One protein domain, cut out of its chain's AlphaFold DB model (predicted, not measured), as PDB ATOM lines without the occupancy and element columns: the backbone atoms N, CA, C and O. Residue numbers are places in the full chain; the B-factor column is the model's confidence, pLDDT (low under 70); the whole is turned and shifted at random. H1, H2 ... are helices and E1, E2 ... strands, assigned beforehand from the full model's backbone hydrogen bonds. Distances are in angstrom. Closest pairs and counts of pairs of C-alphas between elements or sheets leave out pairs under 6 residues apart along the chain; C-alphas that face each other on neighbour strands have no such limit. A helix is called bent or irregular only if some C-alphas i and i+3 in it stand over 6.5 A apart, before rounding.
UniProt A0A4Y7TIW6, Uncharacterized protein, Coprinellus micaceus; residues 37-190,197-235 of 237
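What this domain is: This is residues 37 to 190 and 197 to 235 of the 237 residues of an uncharacterized protein of Coprinellus micaceus (UniProt A0A4Y7TIW6). A twisted sheet of four strands forms the core, with helices over both faces: H1 and H5, bundled with H2, cover one face, and H8 crosses the other. H3 packs on H5, while residues 182 to 190, of which 182 to 185 belong to H6, stick out. The printed part has 193 residues with eight named helices and four named strands, in the order H1 H2 H3 E1 H4 E2 H5 E3 E4 H6 H7 H8; the class is mixed, and the antiparallel sheet runs E1 E2 E4 E3. It is compact, with a radius of gyration of the C-alphas of 16.5 A, and spans 52 by 39 by 39 A.

How they stand to each other: H1, residues 37 to 52, and H2, residues 54 to 65, form a helical hairpin at a shallow tilt of 7 degrees; their closest C-alphas, of Ala 38 and Val 64, are 6.1 A apart. H5, residues 124 to 141, is the hub. It touches H2, closest at the C-alphas of Ala 62 and Ser 125, 4.9 A; residues 46 to 50 of H1, closest at those of Pro 50 and Ala 137, 4.9 A; and H3, residues 78 to 85, closest at those of Val 84 and Ala 127, 5.2 A. H1, H2 and H5 make an up-and-down bundle, each running against the one before. E1, residues 89 to 95, neighbours E2, residues 111 to 117, with N 92 and O 114 2.8 A apart. H4, residues 102 to 105, only grazes the sheet. E3, residues 151 to 159, and E4, residues 162 to 169, form a hairpin, with N 157 and O 164 within hydrogen-bond range at 2.8 A; E2 and E4 are antiparallel neighbours, with N 113 and O 167 within hydrogen-bond range at 2.8 A. E2, H5 and E3 are a split strand-helix-strand unit, with E4 between its two strands and a right-handed crossover. In three layers, helices on both faces of the sheet, H1 and H5 share one face, with H5 at a height of 8.6 A, and H8, residues 216 to 235, is on the opposite face at 10.1 A. H6, residues 174 to 185, and H7, residues 208 to 211, are not on the sheet. Every O i to N i+4 pair is within hydrogen-bond range in H3, H5 and H8, against 9 of 12 in H1, 5 of 8 in H2 and 7 of 8 in H6; H4 and H7 are too short for such a pair.

Where its parts are: H1 begins at C-alpha 37 (14.598, 82.680, 137.208) and is 21.9 A long; it is irregular, but only just, with C-alphas 47 and 50 6.9 A apart. H2 is irregular too, with C-alphas 56 and 59 7.6 A apart. H5 is 25.7 A long, E3 23.4 A and E4 22.9 A. H8, 27.3 A long, ends at C-alpha 235 (37.068, 88.323, 156.978).

The domain as a whole: The C-alphas farthest apart, of Ala 70 and Ser 189, are 53.7 A apart. Residues 191 to 196 are not printed, and C-alphas 190 and 197 are 16.6 A apart across the cut. H2 to H3 is a long link of 12 residues. The mean pLDDT of the printed part is 72.8, with residues 68 to 70, 142 to 147, 172 to 190 and 197 to 235 under 70.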
ATOM      1  N   ARG A  37      15.993  82.412 137.571       77.94
ATOM      2  CA  ARG A  37      14.598  82.680 137.208       77.94
ATOM      3  C   ARG A  37      13.736  83.003 138.426       77.94
ATOM      4  O   ARG A  37      12.927  83.917 138.355       77.94
ATOM      5  N   ALA A  38      13.900  82.254 139.517       80.75
ATOM      6  CA  ALA A  38      13.177  82.507 140.761       80.75
ATOM      7  C   ALA A  38      13.587  83.854 141.367       80.75
ATOM      8  O   ALA A  38      12.724  84.618 141.770       80.75
ATOM      9  N   HIS A  39      14.882  84.177 141.348       80.44
ATOM     10  CA  HIS A  39      15.388  85.468 141.798       80.44
ATOM     11  C   HIS A  39      14.788  86.622 140.985       80.44
ATOM     12  O   HIS A  39      14.180  87.509 141.567       80.44
ATOM     13  N   SER A  40      14.855  86.581 139.649       84.19
ATOM     14  CA  SER A  40      14.246  87.622 138.807       84.19
ATOM     15  C   SER A  40      12.744  87.777 139.050       84.19
ATOM     16  O   SER A  40      12.241  88.894 139.046       84.19
ATOM     17  N   LEU A  41      12.029  86.672 139.284       90.00
ATOM     18  CA  LEU A  41      10.602  86.717 139.589       90.00
ATOM     19  C   LEU A  41      10.328  87.343 140.963       90.00
ATOM     20  O   LEU A  41       9.422  88.155 141.067       90.00
ATOM     21  N   ILE A  42      11.123  87.018 141.987       91.94
ATOM     22  CA  ILE A  42      11.032  87.644 143.315       91.94
ATOM     23  C   ILE A  42      11.181  89.161 143.199       91.94
ATOM     24  O   ILE A  42      10.323  89.892 143.678       91.94
ATOM     25  N   ILE A  43      12.241  89.626 142.533       91.88
ATOM     26  CA  ILE A  43      12.506  91.060 142.374       91.88
ATOM     27  C   ILE A  43      11.373  91.743 141.601       91.88
ATOM     28  O   ILE A  43      10.892  92.794 142.009       91.88
ATOM     29  N   HIS A  44      10.885  91.108 140.533       92.88
ATOM     30  CA  HIS A  44       9.764  91.634 139.760       92.88
ATOM     31  C   HIS A  44       8.480  91.765 140.589       92.88
ATOM     32  O   HIS A  44       7.811  92.787 140.499       92.88
ATOM     33  N   LEU A  45       8.152  90.763 141.413       93.69
ATOM     34  CA  LEU A  45       6.982  90.806 142.294       93.69
ATOM     35  C   LEU A  45       7.108  91.913 143.346       93.69
ATOM     36  O   LEU A  45       6.143  92.631 143.578       93.69
ATOM     37  N   LEU A  46       8.294  92.086 143.941       92.62
ATOM     38  CA  LEU A  46       8.539  93.148 144.922       92.62
ATOM     39  C   LEU A  46       8.370  94.542 144.308       92.62
ATOM     40  O   LEU A  46       7.699  95.375 144.900       92.62
ATOM     41  N   ASN A  47       8.904  94.779 143.107       91.81
ATOM     42  CA  ASN A  47       8.774  96.074 142.428       91.81
ATOM     43  C   ASN A  47       7.367  96.327 141.853       91.81
ATOM     44  O   ASN A  47       6.985  97.476 141.662       91.81
ATOM     45  N   ALA A  48       6.592  95.277 141.559       90.94
ATOM     46  CA  ALA A  48       5.224  95.402 141.046       90.94
ATOM     47  C   ALA A  48       4.170  95.597 142.149       90.94
ATOM     48  O   ALA A  48       3.065  96.057 141.863       90.94
ATOM     49  N   ALA A  49       4.491  95.237 143.394       89.75
ATOM     50  CA  ALA A  49       3.550  95.249 144.506       89.75
ATOM     51  C   ALA A  49       3.003  96.640 144.873       89.75
ATOM     52  O   ALA A  49       1.784  96.752 145.006       89.75
ATOM     53  N   PRO A  50       3.820  97.703 144.986       85.88
ATOM     54  CA  PRO A  50       3.330  99.013 145.416       85.88
ATOM     55  C   PRO A  50       2.198  99.598 144.558       85.88
ATOM     56  O   PRO A  50       1.162  99.941 145.124       85.88
ATOM     57  N   PRO A  51       2.290  99.653 143.212       84.25
ATOM     58  CA  PRO A  51       1.207 100.218 142.401       84.25
ATOM     59  C   PRO A  51      -0.048  99.335 142.322       84.25
ATOM     60  O   PRO A  51      -1.091  99.797 141.866       84.25
ATOM     61  N   MET A  52       0.039  98.056 142.697       86.00
ATOM     62  CA  MET A  52      -1.044  97.080 142.516       86.00
ATOM     63  C   MET A  52      -1.697  96.633 143.829       86.00
ATOM     64  O   MET A  52      -2.730  95.969 143.776       86.00
ATOM     65  N   GLY A  53      -1.128  96.991 144.981       86.62
ATOM     66  CA  GLY A  53      -1.487  96.432 146.283       86.62
ATOM     67  C   GLY A  53      -0.678  95.170 146.578       86.62
ATOM     68  O   GLY A  53      -0.618  94.228 145.779       86.62
ATOM     69  N   PHE A  54      -0.023  95.149 147.735       89.06
ATOM     70  CA  PHE A  54       0.967  94.125 148.060       89.06
ATOM     71  C   PHE A  54       0.328  92.779 148.430       89.06
ATOM     72  O   PHE A  54       0.935  91.721 148.249       89.06
ATOM     73  N   GLU A  55      -0.919  92.799 148.899       91.75
ATOM     74  CA  GLU A  55      -1.675  91.635 149.354       91.75
ATOM     75  C   GLU A  55      -1.869  90.605 148.239       91.75
ATOM     76  O   GLU A  55      -1.857  89.397 148.488       91.75
ATOM     77  N   HIS A  56      -1.977  91.084 146.996       90.19
ATOM     78  CA  HIS A  56      -2.159  90.266 145.801       90.19
ATOM     79  C   HIS A  56      -0.954  89.402 145.438       90.19
ATOM     80  O   HIS A  56      -1.103  88.515 144.606       90.19
ATOM     81  N   PHE A  57       0.215  89.651 146.030       93.19
ATOM     82  CA  PHE A  57       1.445  88.931 145.706       93.19
ATOM     83  C   PHE A  57       1.950  88.046 146.840       93.19
ATOM     84  O   PHE A  57       2.952  87.350 146.660       93.19
ATOM     85  N   ILE A  58       1.296  88.051 148.009       93.94
ATOM     86  CA  ILE A  58       1.814  87.365 149.200       93.94
ATOM     87  C   ILE A  58       1.993  85.868 148.932       93.94
ATOM     88  O   ILE A  58       3.055  85.308 149.221       93.94
ATOM     89  N   SER A  59       0.985  85.210 148.362       92.94
ATOM     90  CA  SER A  59       1.044  83.771 148.096       92.94
ATOM     91  C   SER A  59       1.971  83.431 146.939       92.94
ATOM     92  O   SER A  59       2.709  82.448 147.003       92.94
ATOM     93  N   GLU A  60       1.961  84.229 145.880       92.94
ATOM     94  CA  GLU A  60       2.817  84.081 144.709       92.94
ATOM     95  C   GLU A  60       4.282  84.172 145.121       92.94
ATOM     96  O   GLU A  60       5.067  83.267 144.839       92.94
ATOM     97  N   LEU A  61       4.642  85.225 145.850       93.56
ATOM     98  CA  LEU A  61       6.001  85.430 146.315       93.56
ATOM     99  C   LEU A  61       6.402  84.353 147.329       93.56
ATOM    100  O   LEU A  61       7.497  83.799 147.206       93.56
ATOM    101  N   ALA A  62       5.516  83.970 148.257       92.69
ATOM    102  CA  ALA A  62       5.772  82.864 149.179       92.69
ATOM    103  C   ALA A  62       6.090  81.571 148.412       92.69
ATOM    104  O   ALA A  62       7.108  80.948 148.688       92.69
ATOM    105  N   ASN A  63       5.300  81.219 147.392       90.44
ATOM    106  CA  ASN A  63       5.529  80.038 146.552       90.44
ATOM    107  C   ASN A  63       6.876  80.063 145.817       90.44
ATOM    108  O   ASN A  63       7.514  79.021 145.675       90.44
ATOM    109  N   VAL A  64       7.316  81.229 145.336       89.88
ATOM    110  CA  VAL A  64       8.601  81.363 144.626       89.88
ATOM    111  C   VAL A  64       9.787  81.293 145.595       89.88
ATOM    112  O   VAL A  64      10.842  80.758 145.247       89.88
ATOM    113  N   ILE A  65       9.611  81.820 146.807       88.88
ATOM    114  CA  ILE A  65      10.590  81.805 147.898       88.88
ATOM    115  C   ILE A  65      10.719  80.413 148.530       88.88
ATOM    116  O   ILE A  65      11.797  80.037 148.997       88.88
ATOM    117  N   THR A  66       9.626  79.649 148.581       84.94
ATOM    118  CA  THR A  66       9.573  78.362 149.266       84.94
ATOM    119  C   THR A  66      10.624  77.391 148.718       84.94
ATOM    120  O   THR A  66      10.611  77.045 147.532       84.94
ATOM    121  N   PRO A  67      11.536  76.896 149.577       74.88
ATOM    122  CA  PRO A  67      12.397  75.776 149.231       74.88
ATOM    123  C   PRO A  67      11.522  74.588 148.837       74.88
ATOM    124  O   PRO A  67      10.430  74.446 149.374       74.88
ATOM    125  N   ARG A  68      11.989  73.705 147.946       68.75
ATOM    126  CA  ARG A  68      11.249  72.501 147.504       68.75
ATOM    127  C   ARG A  68      10.999  71.493 148.646       68.75
ATOM    128  O   ARG A  68      11.584  70.416 148.671       68.75
ATOM    129  N   SER A  69      10.149  71.849 149.598       67.00
ATOM    130  CA  SER A  69       9.815  71.115 150.809       67.00
ATOM    131  C   SER A  69       8.356  71.378 151.160       67.00
ATOM    132  O   SER A  69       7.912  72.522 151.177       67.00
ATOM    133  N   ALA A  70       7.624  70.313 151.488       67.88
ATOM    134  CA  ALA A  70       6.223  70.386 151.904       67.88
ATOM    135  C   ALA A  70       6.031  70.970 153.319       67.88
ATOM    136  O   ALA A  70       4.905  71.098 153.784       67.88
ATOM    137  N   ILE A  71       7.127  71.289 154.017       76.44
ATOM    138  CA  ILE A  71       7.096  71.834 155.379       76.44
ATOM    139  C   ILE A  71       6.628  73.294 155.375       76.44
ATOM    140  O   ILE A  71       6.142  73.771 156.391       76.44
ATOM    141  N   TYR A  72       6.765  74.012 154.262       79.06
ATOM    142  CA  TYR A  72       6.454  75.437 154.206       79.06
ATOM    143  C   TYR A  72       5.034  75.692 153.714       79.06
ATOM    144  O   TYR A  72       4.576  75.102 152.738       79.06
ATOM    145  N   ARG A  73       4.360  76.613 154.399       83.94
ATOM    146  CA  ARG A  73       3.029  77.097 154.054       83.94
ATOM    147  C   ARG A  73       3.141  78.320 153.146       83.94
ATOM    148  O   ARG A  73       3.955  79.206 153.407       83.94
ATOM    149  N   THR A  74       2.315  78.366 152.104       87.19
ATOM    150  CA  THR A  74       2.306  79.450 151.104       87.19
ATOM    151  C   THR A  74       0.919  80.033 150.837       87.19
ATOM    152  O   THR A  74       0.804  81.009 150.095       87.19
ATOM    153  N   ASP A  75      -0.142  79.481 151.436       88.62
ATOM    154  CA  ASP A  75      -1.490  80.035 151.316       88.62
ATOM    155  C   ASP A  75      -1.666  81.293 152.177       88.62
ATOM    156  O   ASP A  75      -1.314  81.313 153.355       88.62
ATOM    157  N   SER A  76      -2.265  82.325 151.589       88.06
ATOM    158  CA  SER A  76      -2.593  83.609 152.212       88.06
ATOM    159  C   SER A  76      -3.990  83.611 152.845       88.06
ATOM    160  O   SER A  76      -4.708  84.608 152.797       88.06
ATOM    161  N   SER A  77      -4.421  82.488 153.435       92.50
ATOM    162  CA  SER A  77      -5.703  82.469 154.153       92.50
ATOM    163  C   SER A  77      -5.728  83.541 155.255       92.50
ATOM    164  O   SER A  77      -4.686  83.776 155.868       92.50
ATOM    165  N   PRO A  78      -6.887  84.160 155.570       91.94
ATOM    166  CA  PRO A  78      -6.956  85.265 156.533       91.94
ATOM    167  C   PRO A  78      -6.267  84.950 157.863       91.94
ATOM    168  O   PRO A  78      -5.427  85.706 158.322       91.94
ATOM    169  N   ARG A  79      -6.497  83.746 158.398       91.88
ATOM    170  CA  ARG A  79      -5.822  83.267 159.609       91.88
ATOM    171  C   ARG A  79      -4.295  83.206 159.475       91.88
ATOM    172  O   ARG A  79      -3.592  83.496 160.432       91.88
ATOM    173  N   ALA A  80      -3.779  82.762 158.329       90.75
ATOM    174  CA  ALA A  80      -2.337  82.692 158.108       90.75
ATOM    175  C   ALA A  80      -1.723  84.093 158.032       90.75
ATOM    176  O   ALA A  80      -0.637  84.301 158.563       90.75
ATOM    177  N   ILE A  81      -2.438  85.039 157.411       92.12
ATOM    178  CA  ILE A  81      -2.058  86.452 157.370       92.12
ATOM    179  C   ILE A  81      -2.077  87.059 158.772       92.12
ATOM    180  O   ILE A  81      -1.084  87.662 159.161       92.12
ATOM    181  N   ASP A  82      -3.124  86.819 159.563       91.44
ATOM    182  CA  ASP A  82      -3.192  87.267 160.958       91.44
ATOM    183  C   ASP A  82      -1.993  86.737 161.761       91.44
ATOM    184  O   ASP A  82      -1.317  87.503 162.447       91.44
ATOM    185  N   GLU A  83      -1.665  85.446 161.610       91.75
ATOM    186  CA  GLU A  83      -0.529  84.803 162.282       91.75
ATOM    187  C   GLU A  83       0.826  85.414 161.884       91.75
ATOM    188  O   GLU A  83       1.669  85.617 162.758       91.75
ATOM    189  N   VAL A  84       1.061  85.723 160.601       92.81
ATOM    190  CA  VAL A  84       2.329  86.347 160.168       92.81
ATOM    191  C   VAL A  84       2.365  87.856 160.394       92.81
ATOM    192  O   VAL A  84       3.446  88.410 160.529       92.81
ATOM    193  N   SER A  85       1.219  88.530 160.486       91.25
ATOM    194  CA  SER A  85       1.158  89.990 160.649       91.25
ATOM    195  C   SER A  85       1.716  90.475 161.987       91.25
ATOM    196  O   SER A  85       2.242  91.584 162.068       91.25
ATOM    197  N   VAL A  86       1.640  89.625 163.013       88.12
ATOM    198  CA  VAL A  86       2.114  89.892 164.379       88.12
ATOM    199  C   VAL A  86       3.507  89.318 164.647       88.12
ATOM    200  O   VAL A  86       3.993  89.357 165.780       88.12
ATOM    201  N   VAL A  87       4.156  88.743 163.629       87.25
ATOM    202  CA  VAL A  87       5.503  88.195 163.769       87.25
ATOM    203  C   VAL A  87       6.497  89.334 164.020       87.25
ATOM    204  O   VAL A  87       6.505  90.324 163.288       87.25
ATOM    205  N   PRO A  88       7.390  89.202 165.020       85.81
ATOM    206  CA  PRO A  88       8.392  90.222 165.276       85.81
ATOM    207  C   PRO A  88       9.371  90.343 164.111       85.81
ATOM    208  O   PRO A  88       9.988  89.357 163.688       85.81
ATOM    209  N   VAL A  89       9.568  91.575 163.653       84.62
ATOM    210  CA  VAL A  89      10.491  91.922 162.577       84.62
ATOM    211  C   VAL A  89      11.371  93.095 162.993       84.62
ATOM    212  O   VAL A  89      10.953  93.958 163.765       84.62
ATOM    213  N   ALA A  90      12.605  93.117 162.499       81.19
ATOM    214  CA  ALA A  90      13.463  94.288 162.569       81.19
ATOM    215  C   ALA A  90      14.137  94.525 161.220       81.19
ATOM    216  O   ALA A  90      14.581  93.574 160.567       81.19
ATOM    217  N   PHE A  91      14.228  95.797 160.849       81.31
ATOM    218  CA  PHE A  91      14.854  96.272 159.627       81.31
ATOM    219  C   PHE A  91      16.019  97.199 159.971       81.31
ATOM    220  O   PHE A  91      16.079  97.810 161.038       81.31
ATOM    221  N   PHE A  92      17.001  97.263 159.088       80.00
ATOM    222  CA  PHE A  92      18.205  98.043 159.292       80.00
ATOM    223  C   PHE A  92      18.663  98.625 157.970       80.00
ATOM    224  O   PHE A  92      19.059  97.871 157.084       80.00
ATOM    225  N   TRP A  93      18.635  99.947 157.866       81.12
ATOM    226  CA  TRP A  93      19.016 100.667 156.660       81.12
ATOM    227  C   TRP A  93      20.455 101.140 156.735       81.12
ATOM    228  O   TRP A  93      20.921 101.609 157.772       81.12
ATOM    229  N   THR A  94      21.166 101.019 155.623       80.31
ATOM    230  CA  THR A  94      22.540 101.492 155.501       80.31
ATOM    231  C   THR A  94      22.896 101.712 154.035       80.31
ATOM    232  O   THR A  94      22.234 101.187 153.136       80.31
ATOM    233  N   GLU A  95      23.933 102.502 153.792       83.94
ATOM    234  CA  GLU A  95      24.502 102.676 152.459       83.94
ATOM    235  C   GLU A  95      25.072 101.344 151.947       83.94
ATOM    236  O   GLU A  95      25.522 100.483 152.712       83.94
ATOM    237  N   ALA A  96      24.999 101.125 150.634       82.75
ATOM    238  CA  ALA A  96      25.428  99.862 150.038       82.75
ATOM    239  C   ALA A  96      26.942  99.624 150.182       82.75
ATOM    240  O   ALA A  96      27.373  98.475 150.243       82.75
ATOM    241  N   ASP A  97      27.740 100.686 150.280       80.12
ATOM    242  CA  ASP A  97      29.195 100.637 150.451       80.12
ATOM    243  C   ASP A  97      29.636 100.157 151.848       80.12
ATOM    244  O   ASP A  97      30.739  99.627 152.007       80.12
ATOM    245  N   ALA A  98      28.752 100.235 152.848       76.50
ATOM    246  CA  ALA A  98      28.971  99.659 154.171       76.50
ATOM    247  C   ALA A  98      29.106  98.121 154.122       76.50
ATOM    248  O   ALA A  98      29.685  97.505 155.037       76.50
ATOM    249  N   TRP A  99      28.611  97.507 153.040       75.19
ATOM    250  CA  TRP A  99      28.699  96.084 152.734       75.19
ATOM    251  C   TRP A  99      29.828  95.820 151.744       75.19
ATOM    252  O   TRP A  99      29.806  96.287 150.614       75.19
ATOM    253  N   ARG A 100      30.800  94.998 152.144       73.12
ATOM    254  CA  ARG A 100      32.026  94.770 151.365       73.12
ATOM    255  C   ARG A 100      31.763  94.302 149.931       73.12
ATOM    256  O   ARG A 100      32.340  94.840 148.990       73.12
ATOM    257  N   ASP A 101      30.905  93.298 149.781       74.25
ATOM    258  CA  ASP A 101      30.718  92.622 148.496       74.25
ATOM    259  C   ASP A 101      29.536  93.175 147.702       74.25
ATOM    260  O   ASP A 101      29.488  93.007 146.482       74.25
ATOM    261  N   LEU A 102      28.598  93.872 148.354       73.12
ATOM    262  CA  LEU A 102      27.365  94.323 147.715       73.12
ATOM    263  C   LEU A 102      27.619  95.229 146.497       73.12
ATOM    264  O   LEU A 102      27.049  94.917 145.454       73.12
ATOM    265  N   PRO A 103      28.527  96.229 146.527       73.81
ATOM    266  CA  PRO A 103      28.844  97.033 145.344       73.81
ATOM    267  C   PRO A 103      29.457  96.218 144.197       73.81
ATOM    268  O   PRO A 103      29.349  96.582 143.031       73.81
ATOM    269  N   THR A 104      30.106  95.091 144.499       72.62
ATOM    270  CA  THR A 104      30.674  94.219 143.464       72.62
ATOM    271  C   THR A 104      29.592  93.372 142.805       72.62
ATOM    272  O   THR A 104      29.619  93.166 141.589       72.62
ATOM    273  N   VAL A 105      28.644  92.851 143.590       70.56
ATOM    274  CA  VAL A 105      27.625  91.931 143.066       70.56
ATOM    275  C   VAL A 105      26.334  92.627 142.619       70.56
ATOM    276  O   VAL A 105      25.609  92.083 141.784       70.56
ATOM    277  N   CYS A 106      26.071  93.829 143.125       76.81
ATOM    278  CA  CYS A 106      24.958  94.706 142.778       76.81
ATOM    279  C   CYS A 106      25.469  96.163 142.681       76.81
ATOM    280  O   CYS A 106      25.246  96.956 143.589       76.81
ATOM    281  N   PRO A 107      26.199  96.519 141.606       80.56
ATOM    282  CA  PRO A 107      26.880  97.817 141.489       80.56
ATOM    283  C   PRO A 107      25.936  99.013 141.384       80.56
ATOM    284  O   PRO A 107      26.343 100.130 141.682       80.56
ATOM    285  N   ASP A 108      24.691  98.780 140.973       87.81
ATOM    286  CA  ASP A 108      23.661  99.816 140.903       87.81
ATOM    287  C   ASP A 108      22.995 100.059 142.271       87.81
ATOM    288  O   ASP A 108      22.158 100.949 142.393       87.81
ATOM    289  N   ALA A 109      23.331  99.263 143.299       86.88
ATOM    290  CA  ALA A 109      22.803  99.446 144.641       86.88
ATOM    291  C   ALA A 109      23.471 100.633 145.329       86.88
ATOM    292  O   ALA A 109      24.686 100.659 145.518       86.88
ATOM    293  N   THR A 110      22.642 101.570 145.771       87.50
ATOM    294  CA  THR A 110      23.070 102.728 146.560       87.50
ATOM    295  C   THR A 110      22.786 102.497 148.046       87.50
ATOM    296  O   THR A 110      23.536 102.957 148.901       87.50
ATOM    297  N   TYR A 111      21.745 101.717 148.366       86.19
ATOM    298  CA  TYR A 111      21.353 101.394 149.738       86.19
ATOM    299  C   TYR A 111      21.045  99.913 149.911       86.19
ATOM    300  O   TYR A 111      20.712  99.193 148.966       86.19
ATOM    301  N   ALA A 112      21.132  99.469 151.158       85.81
ATOM    302  CA  ALA A 112      20.799  98.129 151.579       85.81
ATOM    303  C   ALA A 112      19.951  98.160 152.848       85.81
ATOM    304  O   ALA A 112      20.186  98.952 153.761       85.81
ATOM    305  N   MET A 113      19.008  97.231 152.925       86.50
ATOM    306  CA  MET A 113      18.248  96.963 154.129       86.50
ATOM    307  C   MET A 113      18.513  95.539 154.595       86.50
ATOM    308  O   MET A 113      18.084  94.579 153.952       86.50
ATOM    309  N   ALA A 114      19.180  95.385 155.733       86.56
ATOM    310  CA  ALA A 114      19.218  94.105 156.421       86.56
ATOM    311  C   ALA A 114      17.932  93.899 157.220       86.56
ATOM    312  O   ALA A 114      17.350  94.844 157.748       86.56
ATOM    313  N   PHE A 115      17.494  92.652 157.333       86.31
ATOM    314  CA  PHE A 115      16.293  92.325 158.085       86.31
ATOM    315  C   PHE A 115      16.424  91.017 158.849       86.31
ATOM    316  O   PHE A 115      17.206  90.124 158.505       86.31
ATOM    317  N   THR A 116      15.591  90.899 159.877       88.44
ATOM    318  CA  THR A 116      15.356  89.661 160.610       88.44
ATOM    319  C   THR A 116      13.873  89.515 160.936       88.44
ATOM    320  O   THR A 116      13.252  90.454 161.419       88.44
ATOM    321  N   ILE A 117      13.317  88.328 160.714       89.50
ATOM    322  CA  ILE A 117      11.915  87.981 160.983       89.50
ATOM    323  C   ILE A 117      11.917  86.765 161.911       89.50
ATOM    324  O   ILE A 117      12.515  85.741 161.576       89.50
ATOM    325  N   LEU A 118      11.295  86.863 163.085       89.56
ATOM    326  CA  LEU A 118      11.318  85.813 164.109       89.56
ATOM    327  C   LEU A 118      10.135  84.864 163.959       89.56
ATOM    328  O   LEU A 118       9.050  85.099 164.477       89.56
ATOM    329  N   THR A 119      10.349  83.763 163.255       90.00
ATOM    330  CA  THR A 119       9.278  82.836 162.895       90.00
ATOM    331  C   THR A 119       9.819  81.423 162.733       90.00
ATOM    332  O   THR A 119      11.010  81.213 162.506       90.00
ATOM    333  N   GLN A 120       8.945  80.433 162.872       88.38
ATOM    334  CA  GLN A 120       9.275  79.014 162.767       88.38
ATOM    335  C   GLN A 120       8.572  78.392 161.553       88.38
ATOM    336  O   GLN A 120       7.550  78.913 161.091       88.38
ATOM    337  N   PRO A 121       9.075  77.265 161.019       86.00
ATOM    338  CA  PRO A 121       8.298  76.474 160.077       86.00
ATOM    339  C   PRO A 121       6.950  76.088 160.721       86.00
ATOM    340  O   PRO A 121       6.919  75.782 161.913       86.00
ATOM    341  N   PRO A 122       5.834  76.104 159.974       90.31
ATOM    342  CA  PRO A 122       5.750  76.184 158.516       90.31
ATOM    343  C   PRO A 122       5.666  77.612 157.941       90.31
ATOM    344  O   PRO A 122       5.587  77.767 156.724       90.31
ATOM    345  N   LEU A 123       5.679  78.660 158.770       91.06
ATOM    346  CA  LEU A 123       5.313  80.026 158.365       91.06
ATOM    347  C   LEU A 123       6.433  80.821 157.679       91.06
ATOM    348  O   LEU A 123       6.180  81.929 157.221       91.06
ATOM    349  N   HIS A 124       7.654  80.286 157.576       91.38
ATOM    350  CA  HIS A 124       8.816  81.032 157.071       91.38
ATOM    351  C   HIS A 124       8.584  81.734 155.734       91.38
ATOM    352  O   HIS A 124       8.774  82.942 155.630       91.38
ATOM    353  N   SER A 125       8.185  80.992 154.701       92.69
ATOM    354  CA  SER A 125       8.034  81.565 153.360       92.69
ATOM    355  C   SER A 125       6.932  82.617 153.308       92.69
ATOM    356  O   SER A 125       7.116  83.658 152.682       92.69
ATOM    357  N   LEU A 126       5.820  82.368 154.006       94.69
ATOM    358  CA  LEU A 126       4.707  83.303 154.088       94.69
ATOM    359  C   LEU A 126       5.088  84.577 154.847       94.69
ATOM    360  O   LEU A 126       4.815  85.669 154.365       94.69
ATOM    361  N   ALA A 127       5.770  84.451 155.986       94.44
ATOM    362  CA  ALA A 127       6.218  85.588 156.782       94.44
ATOM    363  C   ALA A 127       7.261  86.431 156.035       94.44
ATOM    364  O   ALA A 127       7.155  87.654 156.016       94.44
ATOM    365  N   LEU A 128       8.234  85.795 155.368       94.56
ATOM    366  CA  LEU A 128       9.194  86.514 154.529       94.56
ATOM    367  C   LEU A 128       8.486  87.288 153.415       94.56
ATOM    368  O   LEU A 128       8.768  88.464 153.220       94.56
ATOM    369  N   SER A 129       7.563  86.632 152.711       95.62
ATOM    370  CA  SER A 129       6.779  87.254 151.648       95.62
ATOM    371  C   SER A 129       5.985  88.456 152.165       95.62
ATOM    372  O   SER A 129       6.161  89.563 151.664       95.62
ATOM    373  N   TYR A 130       5.191  88.252 153.221       95.50
ATOM    374  CA  TYR A 130       4.351  89.279 153.833       95.50
ATOM    375  C   TYR A 130       5.167  90.499 154.262       95.50
ATOM    376  O   TYR A 130       4.859  91.614 153.855       95.50
ATOM    377  N   HIS A 131       6.234  90.303 155.041       94.50
ATOM    378  CA  HIS A 131       7.008  91.423 155.573       94.50
ATOM    379  C   HIS A 131       7.854  92.130 154.516       94.50
ATOM    380  O   HIS A 131       8.021  93.339 154.624       94.50
ATOM    381  N   LEU A 132       8.375  91.428 153.501       93.19
ATOM    382  CA  LEU A 132       9.063  92.101 152.397       93.19
ATOM    383  C   LEU A 132       8.090  92.958 151.593       93.19
ATOM    384  O   LEU A 132       8.375  94.121 151.353       93.19
ATOM    385  N   LEU A 133       6.943  92.403 151.206       93.56
ATOM    386  CA  LEU A 133       5.929  93.109 150.423       93.56
ATOM    387  C   LEU A 133       5.358  94.314 151.174       93.56
ATOM    388  O   LEU A 133       5.294  95.402 150.612       93.56
ATOM    389  N   LYS A 134       5.022  94.128 152.454       90.25
ATOM    390  CA  LYS A 134       4.552  95.204 153.324       90.25
ATOM    391  C   LYS A 134       5.598  96.307 153.474       90.25
ATOM    392  O   LYS A 134       5.262  97.470 153.318       90.25
ATOM    393  N   MET A 135       6.859  95.942 153.718       88.19
ATOM    394  CA  MET A 135       7.947  96.914 153.826       88.19
ATOM    395  C   MET A 135       8.123  97.689 152.521       88.19
ATOM    396  O   MET A 135       8.175  98.907 152.566       88.19
ATOM    397  N   VAL A 136       8.151  97.024 151.359       84.81
ATOM    398  CA  VAL A 136       8.261  97.742 150.078       84.81
ATOM    399  C   VAL A 136       7.059  98.675 149.879       84.81
ATOM    400  O   VAL A 136       7.252  99.807 149.458       84.81
ATOM    401  N   ALA A 137       5.838  98.261 150.219       84.19
ATOM    402  CA  ALA A 137       4.668  99.135 150.125       84.19
ATOM    403  C   ALA A 137       4.778 100.372 151.036       84.19
ATOM    404  O   ALA A 137       4.630 101.487 150.550       84.19
ATOM    405  N   GLU A 138       5.117 100.187 152.317       81.50
ATOM    406  CA  GLU A 138       5.316 101.280 153.285       81.50
ATOM    407  C   GLU A 138       6.413 102.256 152.817       81.50
ATOM    408  O   GLU A 138       6.258 103.471 152.890       81.50
ATOM    409  N   VAL A 139       7.502 101.727 152.257       74.31
ATOM    410  CA  VAL A 139       8.595 102.518 151.671       74.31
ATOM    411  C   VAL A 139       8.119 103.382 150.503       74.31
ATOM    412  O   VAL A 139       8.539 104.533 150.370       74.31
ATOM    413  N   PHE A 140       7.260 102.832 149.648       73.50
ATOM    414  CA  PHE A 140       6.757 103.520 148.465       73.50
ATOM    415  C   PHE A 140       5.705 104.580 148.801       73.50
ATOM    416  O   PHE A 140       5.709 105.623 148.161       73.50
ATOM    417  N   GLU A 141       4.848 104.359 149.805       72.38
ATOM    418  CA  GLU A 141       3.841 105.347 150.244       72.38
ATOM    419  C   GLU A 141       4.458 106.672 150.715       72.38
ATOM    420  O   GLU A 141       3.810 107.718 150.687       72.38
ATOM    421  N   GLU A 142       5.711 106.635 151.155       66.88
ATOM    422  CA  GLU A 142       6.418 107.797 151.678       66.88
ATOM    423  C   GLU A 142       7.335 108.492 150.651       66.88
ATOM    424  O   GLU A 142       7.940 109.520 150.971       66.88
ATOM    425  N   CYS A 143       7.451 107.948 149.436       65.81
ATOM    426  CA  CYS A 143       8.247 108.518 148.347       65.81
ATOM    427  C   CYS A 143       7.343 109.219 147.320       65.81
ATOM    428  O   CYS A 143       6.240 108.759 147.042       65.81
ATOM    429  N   ASP A 144       7.822 110.311 146.718       67.44
ATOM    430  CA  ASP A 144       7.120 110.944 145.596       67.44
ATOM    431  C   ASP A 144       7.150 110.027 144.353       67.44
ATOM    432  O   ASP A 144       8.144 109.336 144.102       67.44
ATOM    433  N   ASP A 145       6.075 110.048 143.551       64.38
ATOM    434  CA  ASP A 145       5.842 109.135 142.410       64.38
ATOM    435  C   ASP A 145       7.009 109.072 141.398       64.38
ATOM    436  O   ASP A 145       7.234 108.041 140.758       64.38
ATOM    437  N   ASP A 146       7.780 110.155 141.257       62.56
ATOM    438  CA  ASP A 146       8.885 110.262 140.295       62.56
ATOM    439  C   ASP A 146      10.213 109.649 140.803       62.56
ATOM    440  O   ASP A 146      11.176 109.500 140.035       62.56
ATOM    441  N   GLU A 147      10.297 109.264 142.083       68.25
ATOM    442  CA  GLU A 147      11.541 108.824 142.733       68.25
ATOM    443  C   GLU A 147      11.463 107.475 143.460       68.25
ATOM    444  O   GLU A 147      12.306 107.178 144.308       68.25
ATOM    445  N   LEU A 148      10.519 106.615 143.080       74.81
ATOM    446  CA  LEU A 148      10.323 105.322 143.735       74.81
ATOM    447  C   LEU A 148      11.606 104.456 143.750       74.81
ATOM    448  O   LEU A 148      12.227 104.239 142.698       74.81
ATOM    449  N   PRO A 149      12.020 103.941 144.923       83.38
ATOM    450  CA  PRO A 149      13.201 103.099 145.036       83.38
ATOM    451  C   PRO A 149      12.946 101.727 144.404       83.38
ATOM    452  O   PRO A 149      11.984 101.040 144.725       83.38
ATOM    453  N   GLU A 150      13.843 101.283 143.528       89.00
ATOM    454  CA  GLU A 150      13.754  99.962 142.908       89.00
ATOM    455  C   GLU A 150      14.516  98.939 143.748       89.00
ATOM    456  O   GLU A 150      15.702  99.122 144.045       89.00
ATOM    457  N   VAL A 151      13.863  97.825 144.078       91.25
ATOM    458  CA  VAL A 151      14.537  96.642 144.610       91.25
ATOM    459  C   VAL A 151      15.381  96.034 143.494       91.25
ATOM    460  O   VAL A 151      14.862  95.605 142.467       91.25
ATOM    461  N   LEU A 152      16.690  95.955 143.706       90.00
ATOM    462  CA  LEU A 152      17.647  95.397 142.749       90.00
ATOM    463  C   LEU A 152      18.034  93.956 143.067       90.00
ATOM    464  O   LEU A 152      18.397  93.180 142.182       90.00
ATOM    465  N   GLY A 153      17.995  93.597 144.348       88.00
ATOM    466  CA  GLY A 153      18.477  92.309 144.811       88.00
ATOM    467  C   GLY A 153      17.908  91.927 146.164       88.00
ATOM    468  O   GLY A 153      17.609  92.771 147.002       88.00
ATOM    469  N   LEU A 154      17.792  90.620 146.375       88.31
ATOM    470  CA  LEU A 154      17.405  90.020 147.642       88.31
ATOM    471  C   LEU A 154      18.294  88.804 147.907       88.31
ATOM    472  O   LEU A 154      18.365  87.880 147.090       88.31
ATOM    473  N   ALA A 155      18.897  88.775 149.087       85.31
ATOM    474  CA  ALA A 155      19.532  87.599 149.658       85.31
ATOM    475  C   ALA A 155      18.863  87.278 150.995       85.31
ATOM    476  O   ALA A 155      18.640  88.171 151.803       85.31
ATOM    477  N   TYR A 156      18.537  86.014 151.249       87.56
ATOM    478  CA  TYR A 156      17.954  85.601 152.524       87.56
ATOM    479  C   TYR A 156      18.338  84.169 152.879       87.56
ATOM    480  O   TYR A 156      18.746  83.378 152.025       87.56
ATOM    481  N   ARG A 157      18.176  83.827 154.155       83.62
ATOM    482  CA  ARG A 157      18.374  82.485 154.690       83.62
ATOM    483  C   ARG A 157      17.332  82.173 155.756       83.62
ATOM    484  O   ARG A 157      17.067  82.996 156.630       83.62
ATOM    485  N   PHE A 158      16.802  80.954 155.700       86.38
ATOM    486  CA  PHE A 158      15.981  80.384 156.762       86.38
ATOM    487  C   PHE A 158      16.862  79.723 157.821       86.38
ATOM    488  O   PHE A 158      17.745  78.922 157.507       86.38
ATOM    489  N   TYR A 159      16.595  80.055 159.075       85.69
ATOM    490  CA  TYR A 159      17.112  79.402 160.271       85.69
ATOM    491  C   TYR A 159      15.947  78.757 161.016       85.69
ATOM    492  O   TYR A 159      14.798  79.087 160.760       85.69
ATOM    493  N   GLY A 160      16.214  77.864 161.972       85.06
ATOM    494  CA  GLY A 160      15.141  77.158 162.686       85.06
ATOM    495  C   GLY A 160      14.089  78.074 163.334       85.06
ATOM    496  O   GLY A 160      12.911  77.730 163.340       85.06
ATOM    497  N   ASP A 161      14.500  79.244 163.832       86.44
ATOM    498  CA  ASP A 161      13.670  80.196 164.589       86.44
ATOM    499  C   ASP A 161      13.533  81.581 163.938       86.44
ATOM    500  O   ASP A 161      12.973  82.497 164.543       86.44
ATOM    501  N   SER A 162      14.107  81.777 162.752       86.38
ATOM    502  CA  SER A 162      14.195  83.104 162.155       86.38
ATOM    503  C   SER A 162      14.520  83.069 160.670       86.38
ATOM    504  O   SER A 162      14.964  82.067 160.113       86.38
ATOM    505  N   ILE A 163      14.325  84.212 160.031       89.44
ATOM    506  CA  ILE A 163      14.706  84.486 158.655       89.44
ATOM    507  C   ILE A 163      15.566  85.733 158.694       89.44
ATOM    508  O   ILE A 163      15.143  86.728 159.272       89.44
ATOM    509  N   CYS A 164      16.743  85.698 158.083       87.12
ATOM    510  CA  CYS A 164      17.577  86.888 157.947       87.12
ATOM    511  C   CYS A 164      17.904  87.122 156.482       87.12
ATOM    512  O   CYS A 164      18.023  86.162 155.716       87.12
ATOM    513  N   GLY A 165      18.098  88.376 156.103       87.25
ATOM    514  CA  GLY A 165      18.461  88.707 154.737       87.25
ATOM    515  C   GLY A 165      18.838  90.163 154.544       87.25
ATOM    516  O   GLY A 165      18.923  90.930 155.501       87.25
ATOM    517  N   ILE A 166      19.099  90.496 153.286       87.12
ATOM    518  CA  ILE A 166      19.467  91.820 152.804       87.12
ATOM    519  C   ILE A 166      18.670  92.083 151.530       87.12
ATOM    520  O   ILE A 166      18.630  91.236 150.632       87.12
ATOM    521  N   VAL A 167      18.069  93.262 151.453       89.81
ATOM    522  CA  VAL A 167      17.445  93.820 150.252       89.81
ATOM    523  C   VAL A 167      18.328  94.959 149.754       89.81
ATOM    524  O   VAL A 167      18.769  95.772 150.557       89.81
ATOM    525  N   ALA A 168      18.610  95.012 148.457       89.62
ATOM    526  CA  ALA A 168      19.412  96.063 147.836       89.62
ATOM    527  C   ALA A 168      18.524  96.980 146.995       89.62
ATOM    528  O   ALA A 168      17.654  96.482 146.277       89.62
ATOM    529  N   PHE A 169      18.772  98.287 147.056       89.62
ATOM    530  CA  PHE A 169      17.972  99.314 146.394       89.62
ATOM    531  C   PHE A 169      18.843 100.238 145.548       89.62
ATOM    532  O   PHE A 169      19.963 100.577 145.941       89.62
ATOM    533  N   ASN A 170      18.318 100.686 144.407       88.56
ATOM    534  CA  ASN A 170      19.027 101.614 143.518       88.56
ATOM    535  C   ASN A 170      19.131 103.041 144.077       88.56
ATOM    536  O   ASN A 170      19.986 103.815 143.654       88.56
ATOM    537  N   ARG A 171      18.272 103.400 145.030       81.50
ATOM    538  CA  ARG A 171      18.165 104.738 145.608       81.50
ATOM    539  C   ARG A 171      17.925 104.647 147.103       81.50
ATOM    540  O   ARG A 171      17.436 103.640 147.612       81.50
ATOM    541  N   GLY A 172      18.311 105.711 147.791       65.25
ATOM    542  CA  GLY A 172      18.058 105.856 149.214       65.25
ATOM    543  C   GLY A 172      16.700 106.434 149.476       65.25
ATOM    544  O   GLY A 172      16.250 107.319 148.755       65.25
ATOM    545  N   MET A 173      16.121 106.033 150.596       61.91
ATOM    546  CA  MET A 173      15.048 106.784 151.236       61.91
ATOM    547  C   MET A 173      15.622 107.977 151.996       61.91
ATOM    548  O   MET A 173      15.477 108.090 153.218       61.91
ATOM    549  N   SER A 174      16.324 108.849 151.262       51.72
ATOM    550  CA  SER A 174      17.046 110.003 151.804       51.72
ATOM    551  C   SER A 174      16.207 110.788 152.816       51.72
ATOM    552  O   SER A 174      16.739 111.067 153.881       51.72
ATOM    553  N   PRO A 175      14.901 111.063 152.620       52.06
ATOM    554  CA  PRO A 175      14.157 111.864 153.588       52.06
ATOM    555  C   PRO A 175      13.914 111.177 154.941       52.06
ATOM    556  O   PRO A 175      13.823 111.872 155.948       52.06
ATOM    557  N   GLN A 176      13.800 109.848 155.016       51.09
ATOM    558  CA  GLN A 176      13.484 109.129 156.266       51.09
ATOM    559  C   GLN A 176      14.728 108.714 157.038       51.09
ATOM    560  O   GLN A 176      14.764 108.876 158.257       51.09
ATOM    561  N   TYR A 177      15.750 108.221 156.325       50.19
ATOM    562  CA  TYR A 177      17.072 108.001 156.903       50.19
ATOM    563  C   TYR A 177      17.557 109.317 157.512       50.19
ATOM    564  O   TYR A 177      17.912 109.363 158.683       50.19
ATOM    565  N   GLN A 178      17.427 110.421 156.777       49.22
ATOM    566  CA  GLN A 178      17.824 111.741 157.247       49.22
ATOM    567  C   GLN A 178      16.928 112.254 158.386       49.22
ATOM    568  O   GLN A 178      17.464 112.586 159.432       49.22
ATOM    569  N   LYS A 179      15.588 112.186 158.298       51.50
ATOM    570  CA  LYS A 179      14.694 112.601 159.408       51.50
ATOM    571  C   LYS A 179      14.864 111.788 160.697       51.50
ATOM    572  O   LYS A 179      14.615 112.317 161.778       51.50
ATOM    573  N   GLN A 180      15.211 110.502 160.615       47.78
ATOM    574  CA  GLN A 180      15.459 109.680 161.806       47.78
ATOM    575  C   GLN A 180      16.864 109.887 162.371       47.78
ATOM    576  O   GLN A 180      17.005 109.895 163.589       47.78
ATOM    577  N   THR A 181      17.872 110.106 161.524       45.50
ATOM    578  CA  THR A 181      19.229 110.444 161.985       45.50
ATOM    579  C   THR A 181      19.254 111.849 162.605       45.50
ATOM    580  O   THR A 181      19.744 112.014 163.715       45.50
ATOM    581  N   GLU A 182      18.587 112.832 161.987       44.12
ATOM    582  CA  GLU A 182      18.458 114.211 162.493       44.12
ATOM    583  C   GLU A 182      17.716 114.290 163.838       44.12
ATOM    584  O   GLU A 182      18.095 115.067 164.707       44.12
ATOM    585  N   ARG A 183      16.693 113.452 164.063       47.34
ATOM    586  CA  ARG A 183      16.001 113.371 165.367       47.34
ATOM    587  C   ARG A 183      16.871 112.827 166.499       47.34
ATOM    588  O   ARG A 183      16.530 113.040 167.656       47.34
ATOM    589  N   LEU A 184      17.925 112.083 166.174       43.72
ATOM    590  CA  LEU A 184      18.828 111.471 167.147       43.72
ATOM    591  C   LEU A 184      20.059 112.353 167.400       43.72
ATOM    592  O   LEU A 184      20.543 112.402 168.527       43.72
ATOM    593  N   ASP A 185      20.506 113.104 166.392       43.38
ATOM    594  CA  ASP A 185      21.584 114.091 166.529       43.38
ATOM    595  C   ASP A 185      21.189 115.287 167.422       43.38
ATOM    596  O   ASP A 185      22.052 115.889 168.063       43.38
ATOM    597  N   ASP A 186      19.891 115.597 167.534       47.56
ATOM    598  CA  ASP A 186      19.375 116.607 168.473       47.56
ATOM    599  C   ASP A 186      19.381 116.139 169.948       47.56
ATOM    600  O   ASP A 186      19.316 116.979 170.850       47.56
ATOM    601  N   ASP A 187      19.488 114.829 170.216       48.47
ATOM    602  CA  ASP A 187      19.376 114.251 171.569       48.47
ATOM    603  C   ASP A 187      20.736 113.856 172.193       48.47
ATOM    604  O   ASP A 187      20.825 113.707 173.412       48.47
ATOM    605  N   ASP A 188      21.824 113.761 171.411       42.78
ATOM    606  CA  ASP A 188      23.138 113.299 171.899       42.78
ATOM    607  C   ASP A 188      24.316 114.184 171.432       42.78
ATOM    608  O   ASP A 188      25.156 113.829 170.604       42.78
ATOM    609  N   SER A 189      24.465 115.347 172.078       38.16
ATOM    610  CA  SER A 189      25.668 116.204 172.000       38.16
ATOM    611  C   SER A 189      26.912 115.617 172.701       38.16
ATOM    612  O   SER A 189      27.729 116.343 173.275       38.16
ATOM    613  N   ALA A 190      27.098 114.296 172.659       40.84
ATOM    614  CA  ALA A 190      28.278 113.636 173.197       40.84
ATOM    615  C   ALA A 190      28.624 112.337 172.446       40.84
ATOM    616  O   ALA A 190      28.391 111.236 172.923       40.84
ATOM    617  N   HIS A 197      21.798 102.437 162.732       38.25
ATOM    618  CA  HIS A 197      20.814 102.182 163.778       38.25
ATOM    619  C   HIS A 197      19.647 101.319 163.258       38.25
ATOM    620  O   HIS A 197      19.224 101.471 162.112       38.25
ATOM    621  N   PRO A 198      19.126 100.382 164.072       35.75
ATOM    622  CA  PRO A 198      17.982  99.553 163.701       35.75
ATOM    623  C   PRO A 198      16.720 100.401 163.555       35.75
ATOM    624  O   PRO A 198      16.290 101.062 164.498       35.75
ATOM    625  N   VAL A 199      16.100 100.332 162.379       38.12
ATOM    626  CA  VAL A 199      14.811 100.956 162.087       38.12
ATOM    627  C   VAL A 199      13.726  99.909 162.326       38.12
ATOM    628  O   VAL A 199      13.529  98.977 161.545       38.12
ATOM    629  N   SER A 200      13.025 100.023 163.451       38.00
ATOM    630  CA  SER A 200      11.845  99.203 163.726       38.00
ATOM    631  C   SER A 200      10.605  99.917 163.197       38.00
ATOM    632  O   SER A 200      10.079 100.804 163.864       38.00
ATOM    633  N   PHE A 201      10.093  99.495 162.043       35.28
ATOM    634  CA  PHE A 201       8.736  99.844 161.627       35.28
ATOM    635  C   PHE A 201       7.750  98.975 162.408       35.28
ATOM    636  O   PHE A 201       7.491  97.832 162.050       35.28
ATOM    637  N   ASN A 202       7.234  99.494 163.520       35.66
ATOM    638  CA  ASN A 202       6.043  98.950 164.163       35.66
ATOM    639  C   ASN A 202       5.148 100.128 164.539       35.66
ATOM    640  O   ASN A 202       5.509 100.929 165.400       35.66
ATOM    641  N   HIS A 203       3.974 100.233 163.911       34.34
ATOM    642  CA  HIS A 203       2.904 101.071 164.440       34.34
ATOM    643  C   HIS A 203       2.569 100.581 165.856       34.34
ATOM    644  O   HIS A 203       2.055  99.474 166.057       34.34
ATOM    645  N   GLU A 204       2.922 101.395 166.850       31.12
ATOM    646  CA  GLU A 204       2.685 101.124 168.263       31.12
ATOM    647  C   GLU A 204       1.179 101.135 168.553       31.12
ATOM    648  O   GLU A 204       0.576 102.177 168.808       31.12
ATOM    649  N   THR A 205       0.551  99.962 168.554       36.66
ATOM    650  CA  THR A 205      -0.685  99.772 169.312       36.66
ATOM    651  C   THR A 205      -0.313  99.446 170.767       36.66
ATOM    652  O   THR A 205       0.717  98.813 171.018       36.66
ATOM    653  N   PRO A 206      -1.117  99.848 171.770       35.84
ATOM    654  CA  PRO A 206      -0.839  99.556 173.182       35.84
ATOM    655  C   PRO A 206      -0.662  98.058 173.483       35.84
ATOM    656  O   PRO A 206       0.043  97.693 174.421       35.84
ATOM    657  N   GLU A 207      -1.253  97.195 172.656       35.56
ATOM    658  CA  GLU A 207      -1.135  95.736 172.726       35.56
ATOM    659  C   GLU A 207       0.225  95.230 172.185       35.56
ATOM    660  O   GLU A 207       0.789  94.286 172.742       35.56
ATOM    661  N   HIS A 208       0.848  95.921 171.215       36.12
ATOM    662  CA  HIS A 208       2.227  95.654 170.763       36.12
ATOM    663  C   HIS A 208       3.290  96.001 171.815       36.12
ATOM    664  O   HIS A 208       4.351  95.377 171.844       36.12
ATOM    665  N   ARG A 209       3.007  96.924 172.744       31.62
ATOM    666  CA  ARG A 209       3.909  97.246 173.866       31.62
ATOM    667  C   ARG A 209       4.140  96.052 174.800       31.62
ATOM    668  O   ARG A 209       5.218  95.929 175.371       31.62
ATOM    669  N   ALA A 210       3.163  95.149 174.910       34.81
ATOM    670  CA  ALA A 210       3.309  93.901 175.655       34.81
ATOM    671  C   ALA A 210       4.086  92.829 174.862       34.81
ATOM    672  O   ALA A 210       4.829  92.052 175.458       34.81
ATOM    673  N   ALA A 211       3.982  92.820 173.526       34.06
ATOM    674  CA  ALA A 211       4.772  91.949 172.646       34.06
ATOM    675  C   ALA A 211       6.237  92.414 172.489       34.06
ATOM    676  O   ALA A 211       7.129  91.598 172.262       34.06
ATOM    677  N   LEU A 212       6.514  93.704 172.713       33.00
ATOM    678  CA  LEU A 212       7.861  94.286 172.816       33.00
ATOM    679  C   LEU A 212       8.628  93.863 174.086       33.00
ATOM    680  O   LEU A 212       9.790  94.225 174.250       33.00
ATOM    681  N   HIS A 213       8.042  93.015 174.939       37.47
ATOM    682  CA  HIS A 213       8.785  92.198 175.906       37.47
ATOM    683  C   HIS A 213       9.325  90.890 175.302       37.47
ATOM    684  O   HIS A 213       9.586  89.924 176.022       37.47
ATOM    685  N   LEU A 214       9.587  90.845 173.996       40.72
ATOM    686  CA  LEU A 214      10.682  90.003 173.528       40.72
ATOM    687  C   LEU A 214      11.949  90.499 174.228       40.72
ATOM    688  O   LEU A 214      12.290  91.674 174.089       40.72
ATOM    689  N   PRO A 215      12.630  89.656 175.027       40.03
ATOM    690  CA  PRO A 215      13.788  90.113 175.769       40.03
ATOM    691  C   PRO A 215      14.764  90.704 174.757       40.03
ATOM    692  O   PRO A 215      15.024  90.077 173.733       40.03
ATOM    693  N   SER A 216      15.291  91.895 175.035       41.50
ATOM    694  CA  SER A 216      16.339  92.589 174.266       41.50
ATOM    695  C   SER A 216      17.426  91.648 173.726       41.50
ATOM    696  O   SER A 216      17.985  91.865 172.660       41.50
ATOM    697  N   VAL A 217      17.649  90.533 174.421       40.72
ATOM    698  CA  VAL A 217      18.446  89.368 174.037       40.72
ATOM    699  C   VAL A 217      18.087  88.754 172.671       40.72
ATOM    700  O   VAL A 217      18.997  88.353 171.957       40.72
ATOM    701  N   THR A 218      16.820  88.637 172.273       42.28
ATOM    702  CA  THR A 218      16.413  87.999 171.005       42.28
ATOM    703  C   THR A 218      16.710  88.896 169.808       42.28
ATOM    704  O   THR A 218      17.304  88.429 168.837       42.28
ATOM    705  N   LEU A 219      16.401  90.192 169.909       43.47
ATOM    706  CA  LEU A 219      16.790  91.183 168.900       43.47
ATOM    707  C   LEU A 219      18.305  91.402 168.889       43.47
ATOM    708  O   LEU A 219      18.890  91.448 167.817       43.47
ATOM    709  N   ALA A 220      18.972  91.411 170.047       41.94
ATOM    710  CA  ALA A 220      20.432  91.459 170.122       41.94
ATOM    711  C   ALA A 220      21.088  90.208 169.515       41.94
ATOM    712  O   ALA A 220      22.117  90.310 168.862       41.94
ATOM    713  N   ARG A 221      20.503  89.015 169.677       48.00
ATOM    714  CA  ARG A 221      20.983  87.786 169.023       48.00
ATOM    715  C   ARG A 221      20.765  87.829 167.518       48.00
ATOM    716  O   ARG A 221      21.645  87.392 166.782       48.00
ATOM    717  N   ALA A 222      19.623  88.336 167.068       48.47
ATOM    718  CA  ALA A 222      19.347  88.527 165.652       48.47
ATOM    719  C   ALA A 222      20.299  89.567 165.042       48.47
ATOM    720  O   ALA A 222      20.899  89.305 164.005       48.47
ATOM    721  N   TRP A 223      20.548  90.665 165.757       46.31
ATOM    722  CA  TRP A 223      21.563  91.658 165.424       46.31
ATOM    723  C   TRP A 223      22.945  91.022 165.341       46.31
ATOM    724  O   TRP A 223      23.569  91.097 164.300       46.31
ATOM    725  N   VAL A 224      23.381  90.260 166.349       54.00
ATOM    726  CA  VAL A 224      24.652  89.519 166.301       54.00
ATOM    727  C   VAL A 224      24.708  88.550 165.114       54.00
ATOM    728  O   VAL A 224      25.778  88.369 164.545       54.00
ATOM    729  N   ARG A 225      23.600  87.919 164.701       59.44
ATOM    730  CA  ARG A 225      23.568  87.062 163.499       59.44
ATOM    731  C   ARG A 225      23.746  87.885 162.219       59.44
ATOM    732  O   ARG A 225      24.526  87.470 161.366       59.44
ATOM    733  N   VAL A 226      23.088  89.038 162.107       51.16
ATOM    734  CA  VAL A 226      23.237  89.978 160.981       51.16
ATOM    735  C   VAL A 226      24.641  90.592 160.965       51.16
ATOM    736  O   VAL A 226      25.310  90.534 159.941       51.16
ATOM    737  N   SER A 227      25.152  91.071 162.099       46.50
ATOM    738  CA  SER A 227      26.519  91.576 162.259       46.50
ATOM    739  C   SER A 227      27.557  90.509 161.954       46.50
ATOM    740  O   SER A 227      28.528  90.805 161.282       46.50
ATOM    741  N   ARG A 228      27.352  89.247 162.350       56.81
ATOM    742  CA  ARG A 228      28.248  88.147 161.955       56.81
ATOM    743  C   ARG A 228      28.159  87.820 160.474       56.81
ATOM    744  O   ARG A 228      29.154  87.377 159.918       56.81
ATOM    745  N   MET A 229      26.999  87.990 159.843       55.62
ATOM    746  CA  MET A 229      26.871  87.869 158.390       55.62
ATOM    747  C   MET A 229      27.705  88.965 157.709       55.62
ATOM    748  O   MET A 229      28.544  88.641 156.880       55.62
ATOM    749  N   ILE A 230      27.591  90.214 158.182       48.97
ATOM    750  CA  ILE A 230      28.401  91.365 157.743       48.97
ATOM    751  C   ILE A 230      29.908  91.142 157.989       48.97
ATOM    752  O   ILE A 230      30.731  91.357 157.104       48.97
ATOM    753  N   GLU A 231      30.299  90.731 159.198       43.72
ATOM    754  CA  GLU A 231      31.696  90.545 159.614       43.72
ATOM    755  C   GLU A 231      32.359  89.363 158.911       43.72
ATOM    756  O   GLU A 231      33.545  89.420 158.596       43.72
ATOM    757  N   ARG A 232      31.612  88.289 158.647       51.28
ATOM    758  CA  ARG A 232      32.129  87.133 157.915       51.28
ATOM    759  C   ARG A 232      32.473  87.503 156.475       51.28
ATOM    760  O   ARG A 232      33.547  87.124 156.020       51.28
ATOM    761  N   ASP A 233      31.635  88.305 155.823       45.34
ATOM    762  CA  ASP A 233      31.925  88.845 154.491       45.34
ATOM    763  C   ASP A 233      33.155  89.789 154.524       45.34
ATOM    764  O   ASP A 233      33.895  89.914 153.548       45.34
ATOM    765  N   ARG A 234      33.477  90.398 155.679       40.59
ATOM    766  CA  ARG A 234      34.711  91.190 155.881       40.59
ATOM    767  C   ARG A 234      35.990  90.367 156.087       40.59
ATOM    768  O   ARG A 234      37.068  90.910 155.853       40.59
ATOM    769  N   LEU A 235      35.906  89.108 156.524       36.06
ATOM    770  CA  LEU A 235      37.068  88.323 156.978       36.06
ATOM    771  C   LEU A 235      37.578  87.264 155.986       36.06
ATOM    772  O   LEU A 235      38.713  86.821 156.149       36.06
TER     773      LEU A 235